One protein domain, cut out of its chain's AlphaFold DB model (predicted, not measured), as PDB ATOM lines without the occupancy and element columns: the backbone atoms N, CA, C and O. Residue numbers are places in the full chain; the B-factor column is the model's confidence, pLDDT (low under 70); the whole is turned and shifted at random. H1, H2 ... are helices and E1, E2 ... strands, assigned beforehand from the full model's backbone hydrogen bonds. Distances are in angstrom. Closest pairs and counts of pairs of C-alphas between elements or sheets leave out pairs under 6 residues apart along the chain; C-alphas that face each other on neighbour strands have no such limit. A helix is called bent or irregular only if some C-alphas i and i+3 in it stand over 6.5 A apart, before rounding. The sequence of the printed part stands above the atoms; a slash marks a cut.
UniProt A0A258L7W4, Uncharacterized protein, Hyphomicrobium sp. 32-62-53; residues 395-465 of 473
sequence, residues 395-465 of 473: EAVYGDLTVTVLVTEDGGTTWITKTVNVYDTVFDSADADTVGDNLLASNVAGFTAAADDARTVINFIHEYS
ATOM      1  N   GLU A 395      41.062  39.712  19.051       89.62
ATOM      2  CA  GLU A 395      40.604  40.388  20.265       89.62
ATOM      3  C   GLU A 395      40.616  41.911  20.072       89.62
ATOM      4  O   GLU A 395      39.644  42.582  20.412       89.62
ATOM      5  N   ALA A 396      41.642  42.463  19.418       89.31
ATOM      6  CA  ALA A 396      41.719  43.889  19.103       89.31
ATOM      7  C   ALA A 396      40.624  44.379  18.134       89.31
ATOM      8  O   ALA A 396      40.292  45.566  18.149       89.31
ATOM      9  N   VAL A 397      40.064  43.501  17.291       89.81
ATOM     10  CA  VAL A 397      38.994  43.851  16.334       89.81
ATOM     11  C   VAL A 397      37.597  43.593  16.903       89.81
ATOM     12  O   VAL A 397      36.699  44.413  16.712       89.81
ATOM     13  N   TYR A 398      37.394  42.479  17.613       92.56
ATOM     14  CA  TYR A 398      36.065  42.023  18.039       92.56
ATOM     15  C   TYR A 398      35.827  42.051  19.556       92.56
ATOM     16  O   TYR A 398      34.676  41.919  19.974       92.56
ATOM     17  N   GLY A 399      36.862  42.239  20.381       91.12
ATOM     18  CA  GLY A 399      36.804  42.101  21.842       91.12
ATOM     19  C   GLY A 399      35.834  43.061  22.536       91.12
ATOM     20  O   GLY A 399      35.116  42.648  23.441       91.12
ATOM     21  N   ASP A 400      35.727  44.307  22.066       93.06
ATOM     22  CA  ASP A 400      34.732  45.287  22.546       93.06
ATOM     23  C   ASP A 400      33.459  45.337  21.671       93.06
ATOM     24  O   ASP A 400      32.504  46.062  21.978       93.06
ATOM     25  N   LEU A 401      33.414  44.589  20.564       92.94
ATOM     26  CA  LEU A 401      32.339  44.697  19.583       92.94
ATOM     27  C   LEU A 401      31.084  43.962  20.056       92.94
ATOM     28  O   LEU A 401      31.096  42.761  20.327       92.94
ATOM     29  N   THR A 402      29.961  44.677  20.096       93.75
ATOM     30  CA  THR A 402      28.661  44.106  20.462       93.75
ATOM     31  C   THR A 402      27.640  44.268  19.345       93.75
ATOM     32  O   THR A 402      27.579  45.293  18.668       93.75
ATOM     33  N   VAL A 403      26.810  43.243  19.161       91.94
ATOM     34  CA  VAL A 403      25.719  43.209  18.179       91.94
ATOM     35  C   VAL A 403      24.406  42.864  18.868       91.94
ATOM     36  O   VAL A 403      24.385  42.167  19.883       91.94
ATOM     37  N   THR A 404      23.291  43.357  18.331       90.94
ATOM     38  CA  THR A 404      21.953  42.989  18.817       90.94
ATOM     39  C   THR A 404      21.351  41.945  17.892       90.94
ATOM     40  O   THR A 404      21.157  42.201  16.708       90.94
ATOM     41  N   VAL A 405      21.062  40.778  18.459       90.12
ATOM     42  CA  VAL A 405      20.603  39.576  17.759       90.12
ATOM     43  C   VAL A 405      19.239  39.126  18.266       90.12
ATOM     44  O   VAL A 405      18.851  39.432  19.397       90.12
ATOM     45  N   LEU A 406      18.508  38.386  17.438       88.38
ATOM     46  CA  LEU A 406      17.260  37.737  17.814       88.38
ATOM     47  C   LEU A 406      17.542  36.315  18.324       88.38
ATOM     48  O   LEU A 406      18.076  35.482  17.597       88.38
ATOM     49  N   VAL A 407      17.169  36.025  19.571       84.25
ATOM     50  CA  VAL A 407      17.345  34.707  20.206       84.25
ATOM     51  C   VAL A 407      16.013  34.177  20.723       84.25
ATOM     52  O   VAL A 407      15.085  34.951  20.963       84.25
ATOM     53  N   THR A 408      15.906  32.860  20.908       81.06
ATOM     54  CA  THR A 408      14.713  32.251  21.507       81.06
ATOM     55  C   THR A 408      14.839  32.081  23.019       81.06
ATOM     56  O   THR A 408      15.892  31.718  23.541       81.06
ATOM     57  N   GLU A 409      13.728  32.301  23.715       79.88
ATOM     58  CA  GLU A 409      13.486  31.866  25.090       79.88
ATOM     59  C   GLU A 409      12.481  30.696  25.116       79.88
ATOM     60  O   GLU A 409      11.879  30.333  24.097       79.88
ATOM     61  N   ASP A 410      12.333  30.077  26.291       73.44
ATOM     62  CA  ASP A 410      11.373  28.999  26.584       73.44
ATOM     63  C   ASP A 410      11.428  27.781  25.635       73.44
ATOM     64  O   ASP A 410      10.428  27.108  25.392       73.44
ATOM     65  N   GLY A 411      12.615  27.465  25.104       68.50
ATOM     66  CA  GLY A 411      12.810  26.312  24.218       68.50
ATOM     67  C   GLY A 411      12.280  26.517  22.795       68.50
ATOM     68  O   GLY A 411      11.950  25.541  22.126       68.50
ATOM     69  N   GLY A 412      12.191  27.769  22.329       75.44
ATOM     70  CA  GLY A 412      11.896  28.099  20.929       75.44
ATOM     71  C   GLY A 412      10.578  28.836  20.689       75.44
ATOM     72  O   GLY A 412      10.280  29.184  19.547       75.44
ATOM     73  N   THR A 413       9.764  29.073  21.724       72.94
ATOM     74  CA  THR A 413       8.407  29.628  21.558       72.94
ATOM     75  C   THR A 413       8.330  31.152  21.558       72.94
ATOM     76  O   THR A 413       7.375  31.702  21.008       72.94
ATOM     77  N   THR A 414       9.310  31.836  22.149       82.44
ATOM     78  CA  THR A 414       9.336  33.301  22.271       82.44
ATOM     79  C   THR A 414      10.637  33.825  21.684       82.44
ATOM     80  O   THR A 414      11.697  33.328  22.042       82.44
ATOM     81  N   TRP A 415      10.579  34.830  20.808       85.06
ATOM     82  CA  TRP A 415      11.772  35.499  20.276       85.06
ATOM     83  C   TRP A 415      11.990  36.836  20.982       85.06
ATOM     84  O   TRP A 415      11.061  37.639  21.082       85.06
ATOM     85  N   ILE A 416      13.218  37.083  21.437       86.94
ATOM     86  CA  ILE A 416      13.630  38.327  22.093       86.94
ATOM     87  C   ILE A 416      14.895  38.896  21.446       86.94
ATOM     88  O   ILE A 416      15.719  38.169  20.892       86.94
ATOM     89  N   THR A 417      15.072  40.211  21.541       90.38
ATOM     90  CA  THR A 417      16.312  40.887  21.147       90.38
ATOM     91  C   THR A 417      17.311  40.863  22.299       90.38
ATOM     92  O   THR A 417      16.990  41.334  23.394       90.38
ATOM     93  N   LYS A 418      18.530  40.384  22.054       89.81
ATOM     94  CA  LYS A 418      19.620  40.341  23.032       89.81
ATOM     95  C   LYS A 418      20.873  40.983  22.445       89.81
ATOM     96  O   LYS A 418      21.270  40.659  21.332       89.81
ATOM     97  N   THR A 419      21.516  41.866  23.201       93.44
ATOM     98  CA  THR A 419      22.857  42.361  22.866       93.44
ATOM     99  C   THR A 419      23.899  41.352  23.346       93.44
ATOM    100  O   THR A 419      23.846  40.912  24.497       93.44
ATOM    101  N   VAL A 420      24.816  40.964  22.463       92.62
ATOM    102  CA  VAL A 420      25.881  39.983  22.716       92.62
ATOM    103  C   VAL A 420      27.224  40.525  22.236       92.62
ATOM    104  O   VAL A 420      27.268  41.338  21.314       92.62
ATOM    105  N   ASN A 421      28.313  40.086  22.864       94.81
ATOM    106  CA  ASN A 421      29.672  40.372  22.412       94.81
ATOM    107  C   ASN A 421      30.054  39.419  21.264       94.81
ATOM    108  O   ASN A 421      29.752  38.226  21.337       94.81
ATOM    109  N   VAL A 422      30.670  39.941  20.202       93.06
ATOM    110  CA  VAL A 422      31.027  39.164  19.005       93.06
ATOM    111  C   VAL A 422      32.166  38.188  19.300       93.06
ATOM    112  O   VAL A 422      32.037  37.014  18.966       93.06
ATOM    113  N   TYR A 423      33.231  38.633  19.970       92.12
ATOM    114  CA  TYR A 423      34.366  37.786  20.347       92.12
ATOM    115  C   TYR A 423      33.941  36.599  21.220       92.12
ATOM    116  O   TYR A 423      34.247  35.451  20.899       92.12
ATOM    117  N   ASP A 424      33.132  36.852  22.249       92.44
ATOM    118  CA  ASP A 424      32.649  35.803  23.154       92.44
ATOM    119  C   ASP A 424      31.650  34.841  22.490       92.44
ATOM    120  O   ASP A 424      31.615  33.664  22.830       92.44
ATOM    121  N   THR A 425      30.796  35.327  21.577       91.31
ATOM    122  CA  THR A 425      29.655  34.540  21.053       91.31
ATOM    123  C   THR A 425      29.952  33.836  19.731       91.31
ATOM    124  O   THR A 425      29.345  32.807  19.440       91.31
ATOM    125  N   VAL A 426      30.833  34.404  18.903       90.81
ATOM    126  CA  VAL A 426      31.182  33.869  17.575       90.81
ATOM    127  C   VAL A 426      32.494  33.085  17.619       90.81
ATOM    128  O   VAL A 426      32.644  32.122  16.873       90.81
ATOM    129  N   PHE A 427      33.418  33.477  18.501       89.81
ATOM    130  CA  PHE A 427      34.776  32.936  18.560       89.81
ATOM    131  C   PHE A 427      35.130  32.298  19.915       89.81
ATOM    132  O   PHE A 427      36.293  31.976  20.133       89.81
ATOM    133  N   ASP A 428      34.164  32.113  20.826       90.12
ATOM    134  CA  ASP A 428      34.355  31.542  22.176       90.12
ATOM    135  C   ASP A 428      35.491  32.218  22.989       90.12
ATOM    136  O   ASP A 428      36.202  31.570  23.763       90.12
ATOM    137  N   SER A 429      35.687  33.529  22.786       86.62
ATOM    138  CA  SER A 429      36.806  34.322  23.330       86.62
ATOM    139  C   SER A 429      38.202  33.764  22.976       86.62
ATOM    140  O   SER A 429      39.163  33.957  23.726       86.62
ATOM    141  N   ALA A 430      38.328  33.044  21.855       81.56
ATOM    142  CA  ALA A 430      39.587  32.521  21.338       81.56
ATOM    143  C   ALA A 430      40.162  33.441  20.252       81.56
ATOM    144  O   ALA A 430      39.493  33.742  19.261       81.56
ATOM    145  N   ASP A 431      41.425  33.839  20.406       75.75
ATOM    146  CA  ASP A 431      42.159  34.641  19.420       75.75
ATOM    147  C   ASP A 431      42.415  33.862  18.110       75.75
ATOM    148  O   ASP A 431      42.248  32.639  18.048       75.75
ATOM    149  N   ALA A 432      42.795  34.575  17.046       63.97
ATOM    150  CA  ALA A 432      42.954  34.047  15.693       63.97
ATOM    151  C   ALA A 432      43.904  32.848  15.590       63.97
ATOM    152  O   ALA A 432      43.676  32.000  14.730       63.97
ATOM    153  N   ASP A 433      44.910  32.726  16.469       56.19
ATOM    154  CA  ASP A 433      45.859  31.616  16.393       56.19
ATOM    155  C   ASP A 433      46.453  31.105  17.704       56.19
ATOM    156  O   ASP A 433      47.128  31.814  18.444       56.19
ATOM    157  N   THR A 434      46.396  29.779  17.855       42.16
ATOM    158  CA  THR A 434      47.566  28.996  18.288       42.16
ATOM    159  C   THR A 434      47.594  27.628  17.598       42.16
ATOM    160  O   THR A 434      47.119  26.627  18.135       42.16
ATOM    161  N   VAL A 435      48.263  27.532  16.441       40.41
ATOM    162  CA  VAL A 435      48.785  26.247  15.926       40.41
ATOM    163  C   VAL A 435      50.287  26.155  16.223       40.41
ATOM    164  O   VAL A 435      51.147  26.160  15.342       40.41
ATOM    165  N   GLY A 436      50.615  26.082  17.516       44.84
ATOM    166  CA  GLY A 436      51.995  26.054  18.009       44.84
ATOM    167  C   GLY A 436      52.669  27.431  18.041       44.84
ATOM    168  O   GLY A 436      52.027  28.433  18.324       44.84
ATOM    169  N   ASP A 437      53.983  27.457  17.790       34.06
ATOM    170  CA  ASP A 437      54.883  28.611  18.004       34.06
ATOM    171  C   ASP A 437      54.963  29.601  16.811       34.06
ATOM    172  O   ASP A 437      55.806  30.499  16.809       34.06
ATOM    173  N   ASN A 438      54.126  29.445  15.778       41.12
ATOM    174  CA  ASN A 438      54.057  30.362  14.632       41.12
ATOM    175  C   ASN A 438      52.824  31.271  14.753       41.12
ATOM    176  O   ASN A 438      51.714  30.765  14.878       41.12
ATOM    177  N   LEU A 439      52.997  32.593  14.626       44.00
ATOM    178  CA  LEU A 439      51.883  33.534  14.440       44.00
ATOM    179  C   LEU A 439      51.303  33.360  13.025       44.00
ATOM    180  O   LEU A 439      51.848  33.942  12.078       44.00
ATOM    181  N   LEU A 440      50.219  32.591  12.860       58.03
ATOM    182  CA  LEU A 440      49.543  32.501  11.556       58.03
ATOM    183  C   LEU A 440      48.670  33.743  11.261       58.03
ATOM    184  O   LEU A 440      48.427  34.046  10.097       58.03
ATOM    185  N   ALA A 441      48.396  34.584  12.264       67.75
ATOM    186  CA  ALA A 441      47.796  35.916  12.137       67.75
ATOM    187  C   ALA A 441      48.747  37.001  11.554       67.75
ATOM    188  O   ALA A 441      48.730  38.167  11.954       67.75
ATOM    189  N   SER A 442      49.612  36.642  10.600       83.31
ATOM    190  CA  SER A 442      50.535  37.570   9.928       83.31
ATOM    191  C   SER A 442      50.676  37.280   8.434       83.31
ATOM    192  O   SER A 442      50.433  36.161   7.977       83.31
ATOM    193  N   ASN A 443      51.105  38.278   7.659       87.31
ATOM    194  CA  ASN A 443      51.245  38.189   6.205       87.31
ATOM    195  C   ASN A 443      49.921  37.778   5.516       87.31
ATOM    196  O   ASN A 443      48.839  38.141   5.988       87.31
ATOM    197  N   VAL A 444      49.977  37.009   4.416       87.44
ATOM    198  CA  VAL A 444      48.770  36.557   3.695       87.44
ATOM    199  C   VAL A 444      47.858  35.691   4.571       87.44
ATOM    200  O   VAL A 444      46.639  35.718   4.410       87.44
ATOM    201  N   ALA A 445      48.421  34.949   5.530       86.94
ATOM    202  CA  ALA A 445      47.657  34.127   6.463       86.94
ATOM    203  C   ALA A 445      46.855  34.999   7.445       86.94
ATOM    204  O   ALA A 445      45.663  34.767   7.620       86.94
ATOM    205  N   GLY A 446      47.447  36.083   7.960       89.50
ATOM    206  CA  GLY A 446      46.732  37.074   8.770       89.50
ATOM    207  C   GLY A 446      45.620  37.780   7.998       89.50
ATOM    208  O   GLY A 446      44.522  37.942   8.522       89.50
ATOM    209  N   PHE A 447      45.868  38.149   6.738       92.44
ATOM    210  CA  PHE A 447      44.837  38.735   5.872       92.44
ATOM    211  C   PHE A 447      43.696  37.738   5.587       92.44
ATOM    212  O   PHE A 447      42.524  38.113   5.588       92.44
ATOM    213  N   THR A 448      44.028  36.453   5.417       92.31
ATOM    214  CA  THR A 448      43.050  35.362   5.262       92.31
ATOM    215  C   THR A 448      42.200  35.185   6.518       92.31
ATOM    216  O   THR A 448      40.980  35.111   6.406       92.31
ATOM    217  N   ALA A 449      42.819  35.160   7.703       91.25
ATOM    218  CA  ALA A 449      42.118  35.039   8.980       91.25
ATOM    219  C   ALA A 449      41.157  36.217   9.209       91.25
ATOM    220  O   ALA A 449      39.986  35.999   9.507       91.25
ATOM    221  N   ALA A 450      41.609  37.452   8.959       93.06
ATOM    222  CA  ALA A 450      40.767  38.644   9.046       93.06
ATOM    223  C   ALA A 450      39.527  38.558   8.130       93.06
ATOM    224  O   ALA A 450      38.414  38.867   8.561       93.06
ATOM    225  N   ALA A 451      39.704  38.081   6.892       94.81
ATOM    226  CA  ALA A 451      38.607  37.884   5.950       94.81
ATOM    227  C   ALA A 451      37.655  36.744   6.375       94.81
ATOM    228  O   ALA A 451      36.436  36.907   6.306       94.81
ATOM    229  N   ASP A 452      38.169  35.597   6.834       93.94
ATOM    230  CA  ASP A 452      37.321  34.469   7.247       93.94
ATOM    231  C   ASP A 452      36.538  34.744   8.539       93.94
ATOM    232  O   ASP A 452      35.369  34.360   8.668       93.94
ATOM    233  N   ASP A 453      37.138  35.483   9.467       93.69
ATOM    234  CA  ASP A 453      36.472  35.940  10.679       93.69
ATOM    235  C   ASP A 453      35.373  36.954  10.344       93.69
ATOM    236  O   ASP A 453      34.236  36.799  10.798       93.69
ATOM    237  N   ALA A 454      35.650  37.932   9.471       95.06
ATOM    238  CA  ALA A 454      34.628  38.854   8.976       95.06
ATOM    239  C   ALA A 454      33.480  38.106   8.269       95.06
ATOM    240  O   ALA A 454      32.311  38.383   8.542       95.06
ATOM    241  N   ARG A 455      33.772  37.087   7.444       94.81
ATOM    242  CA  ARG A 455      32.756  36.211   6.820       94.81
ATOM    243  C   ARG A 455      31.923  35.487   7.881       94.81
ATOM    244  O   ARG A 455      30.699  35.398   7.759       94.81
ATOM    245  N   THR A 456      32.564  34.980   8.929       93.75
ATOM    246  CA  THR A 456      31.891  34.268  10.022       93.75
ATOM    247  C   THR A 456      30.950  35.202  10.794       93.75
ATOM    248  O   THR A 456      29.799  34.837  11.048       93.75
ATOM    249  N   VAL A 457      31.365  36.446  11.049       94.25
ATOM    250  CA  VAL A 457      30.516  37.491  11.647       94.25
ATOM    251  C   VAL A 457      29.364  37.898  10.714       94.25
ATOM    252  O   VAL A 457      28.224  38.001  11.170       94.25
ATOM    253  N   ILE A 458      29.600  38.028   9.400       93.62
ATOM    254  CA  ILE A 458      28.546  38.238   8.384       93.62
ATOM    255  C   ILE A 458      27.499  37.124   8.442       93.62
ATOM    256  O   ILE A 458      26.300  37.395   8.339       93.62
ATOM    257  N   ASN A 459      27.926  35.868   8.567       93.56
ATOM    258  CA  ASN A 459      27.013  34.735   8.648       93.56
ATOM    259  C   ASN A 459      26.167  34.801   9.930       93.56
ATOM    260  O   ASN A 459      24.941  34.744   9.859       93.56
ATOM    261  N   PHE A 460      26.814  35.025  11.078       92.56
ATOM    262  CA  PHE A 460      26.163  35.144  12.384       92.56
ATOM    263  C   PHE A 460      25.119  36.274  12.436       92.56
ATOM    264  O   PHE A 460      23.976  36.044  12.827       92.56
ATOM    265  N   ILE A 461      25.477  37.486  11.993       90.31
ATOM    266  CA  ILE A 461      24.576  38.651  12.023       90.31
ATOM    267  C   ILE A 461      23.353  38.439  11.124       90.31
ATOM    268  O   ILE A 461      22.257  38.872  11.476       90.31
ATOM    269  N   HIS A 462      23.514  37.779   9.974       87.62
ATOM    270  CA  HIS A 462      22.383  37.490   9.094       87.62
ATOM    271  C   HIS A 462      21.458  36.407   9.667       87.62
ATOM    272  O   HIS A 462      20.240  36.595   9.624       87.62
ATOM    273  N   GLU A 463      22.012  35.319  10.212       88.94
ATOM    274  CA  GLU A 463      21.237  34.205  10.782       88.94
ATOM    275  C   GLU A 463      20.367  34.662  11.963       88.94
ATOM    276  O   GLU A 463      19.185  34.331  12.032       88.94
ATOM    277  N   TYR A 464      20.918  35.501  12.845       87.12
ATOM    278  CA  TYR A 464      20.213  36.028  14.020       87.12
ATOM    279  C   TYR A 464      19.744  37.483  13.852       87.12
ATOM    280  O   TYR A 464      19.632  38.229  14.830       87.12
ATOM    281  N   SER A 465      19.481  37.914  12.616       83.56
ATOM    282  CA  SER A 465      19.047  39.284  12.323       83.56
ATOM    283  C   SER A 465      17.686  39.616  12.953       83.56
ATOM    284  O   SER A 465      16.752  38.813  12.953       83.56
TER     285      SER A 465
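This is residues 395 to 465 of the 473 residues of an uncharacterized protein of Hyphomicrobium sp. 32-62-53 (UniProt A0A258L7W4). A bent two-stranded hairpin, E1 and E2, and one long helix, H3, make a loose rod: the hairpin begins beside the last turns of H3 and reaches out past that end, while the short helices H1 and H2 lie at its base, with H2 packed on H3. The hairpin's tip, residues 409 to 414, sticks out at one end of the rod, and residues 434 to 439, part of the long link from H2 to H3, stick out at the other. The printed part has 71 residues, with three named helices and two named strands in the order H1, E1, E2, H2, H3; the sheet is E1 - E2, antiparallel, and the class is mixed, helices and strands. The whole is loose, with a radius of gyration of the C-alphas of 14.6 A, and spans 46 by 20 by 19 A.

E1, residues 402 to 409, measures 20.0 A from first to last C-alpha and begins at C-alpha 402, (28.661, 44.106, 20.462). E2, residues 414 to 421, measures 21.5 A. H2, residues 422 to 426, follows with no residue between and measures 5.5 A. H1, residues 395 to 398, measures 5.3 A and begins at C-alpha 395, (40.604, 40.388, 20.265). H3, residues 443 to 463, measures 30.6 A and ends at C-alpha 463, (21.237, 34.205, 10.782).

E1 and E2 form a hairpin, antiparallel at 151 degrees between their directions. N 405 and O 418 are 2.9 A apart and N 409 and O 414 are 2.8 A apart, both within hydrogen-bond range. E1 bends by 58 degrees at residue 406 and E2 by 51 degrees at residue 417; the C-alphas of these two residues face each other, 4.7 A apart. The closest C-alphas of E1 and H3 are those of Val 405 and Ile 461, 7.0 A apart. E2 and H3 are apart. H3 touches H2 with residues 456 to 460 alone; their closest C-alphas are those of Val 426 and Val 457, 7.0 A apart. H1 and H2 only just touch, with 3 pairs of C-alphas within 8 A, the closest those of Tyr 398 and Tyr 423, 5.1 A apart. H1 and H3 are near each other, with 5 pairs of C-alphas within 10 A. In H2 and H3 every O i to N i+4 pair is within hydrogen-bond range; H1 is too short for such a pair, and its one O i to N i+3 pair is not within range.

The two C-alphas farthest apart are those of Thr 413 and Asp 437, at 46.6 A. The printed part has no cut. The link from H2 to H3, residues 427 to 442, is long; the other three links are tight. The mean pLDDT of the printed part is 83.1; residue 411 and residues 432 to 441 are under 70.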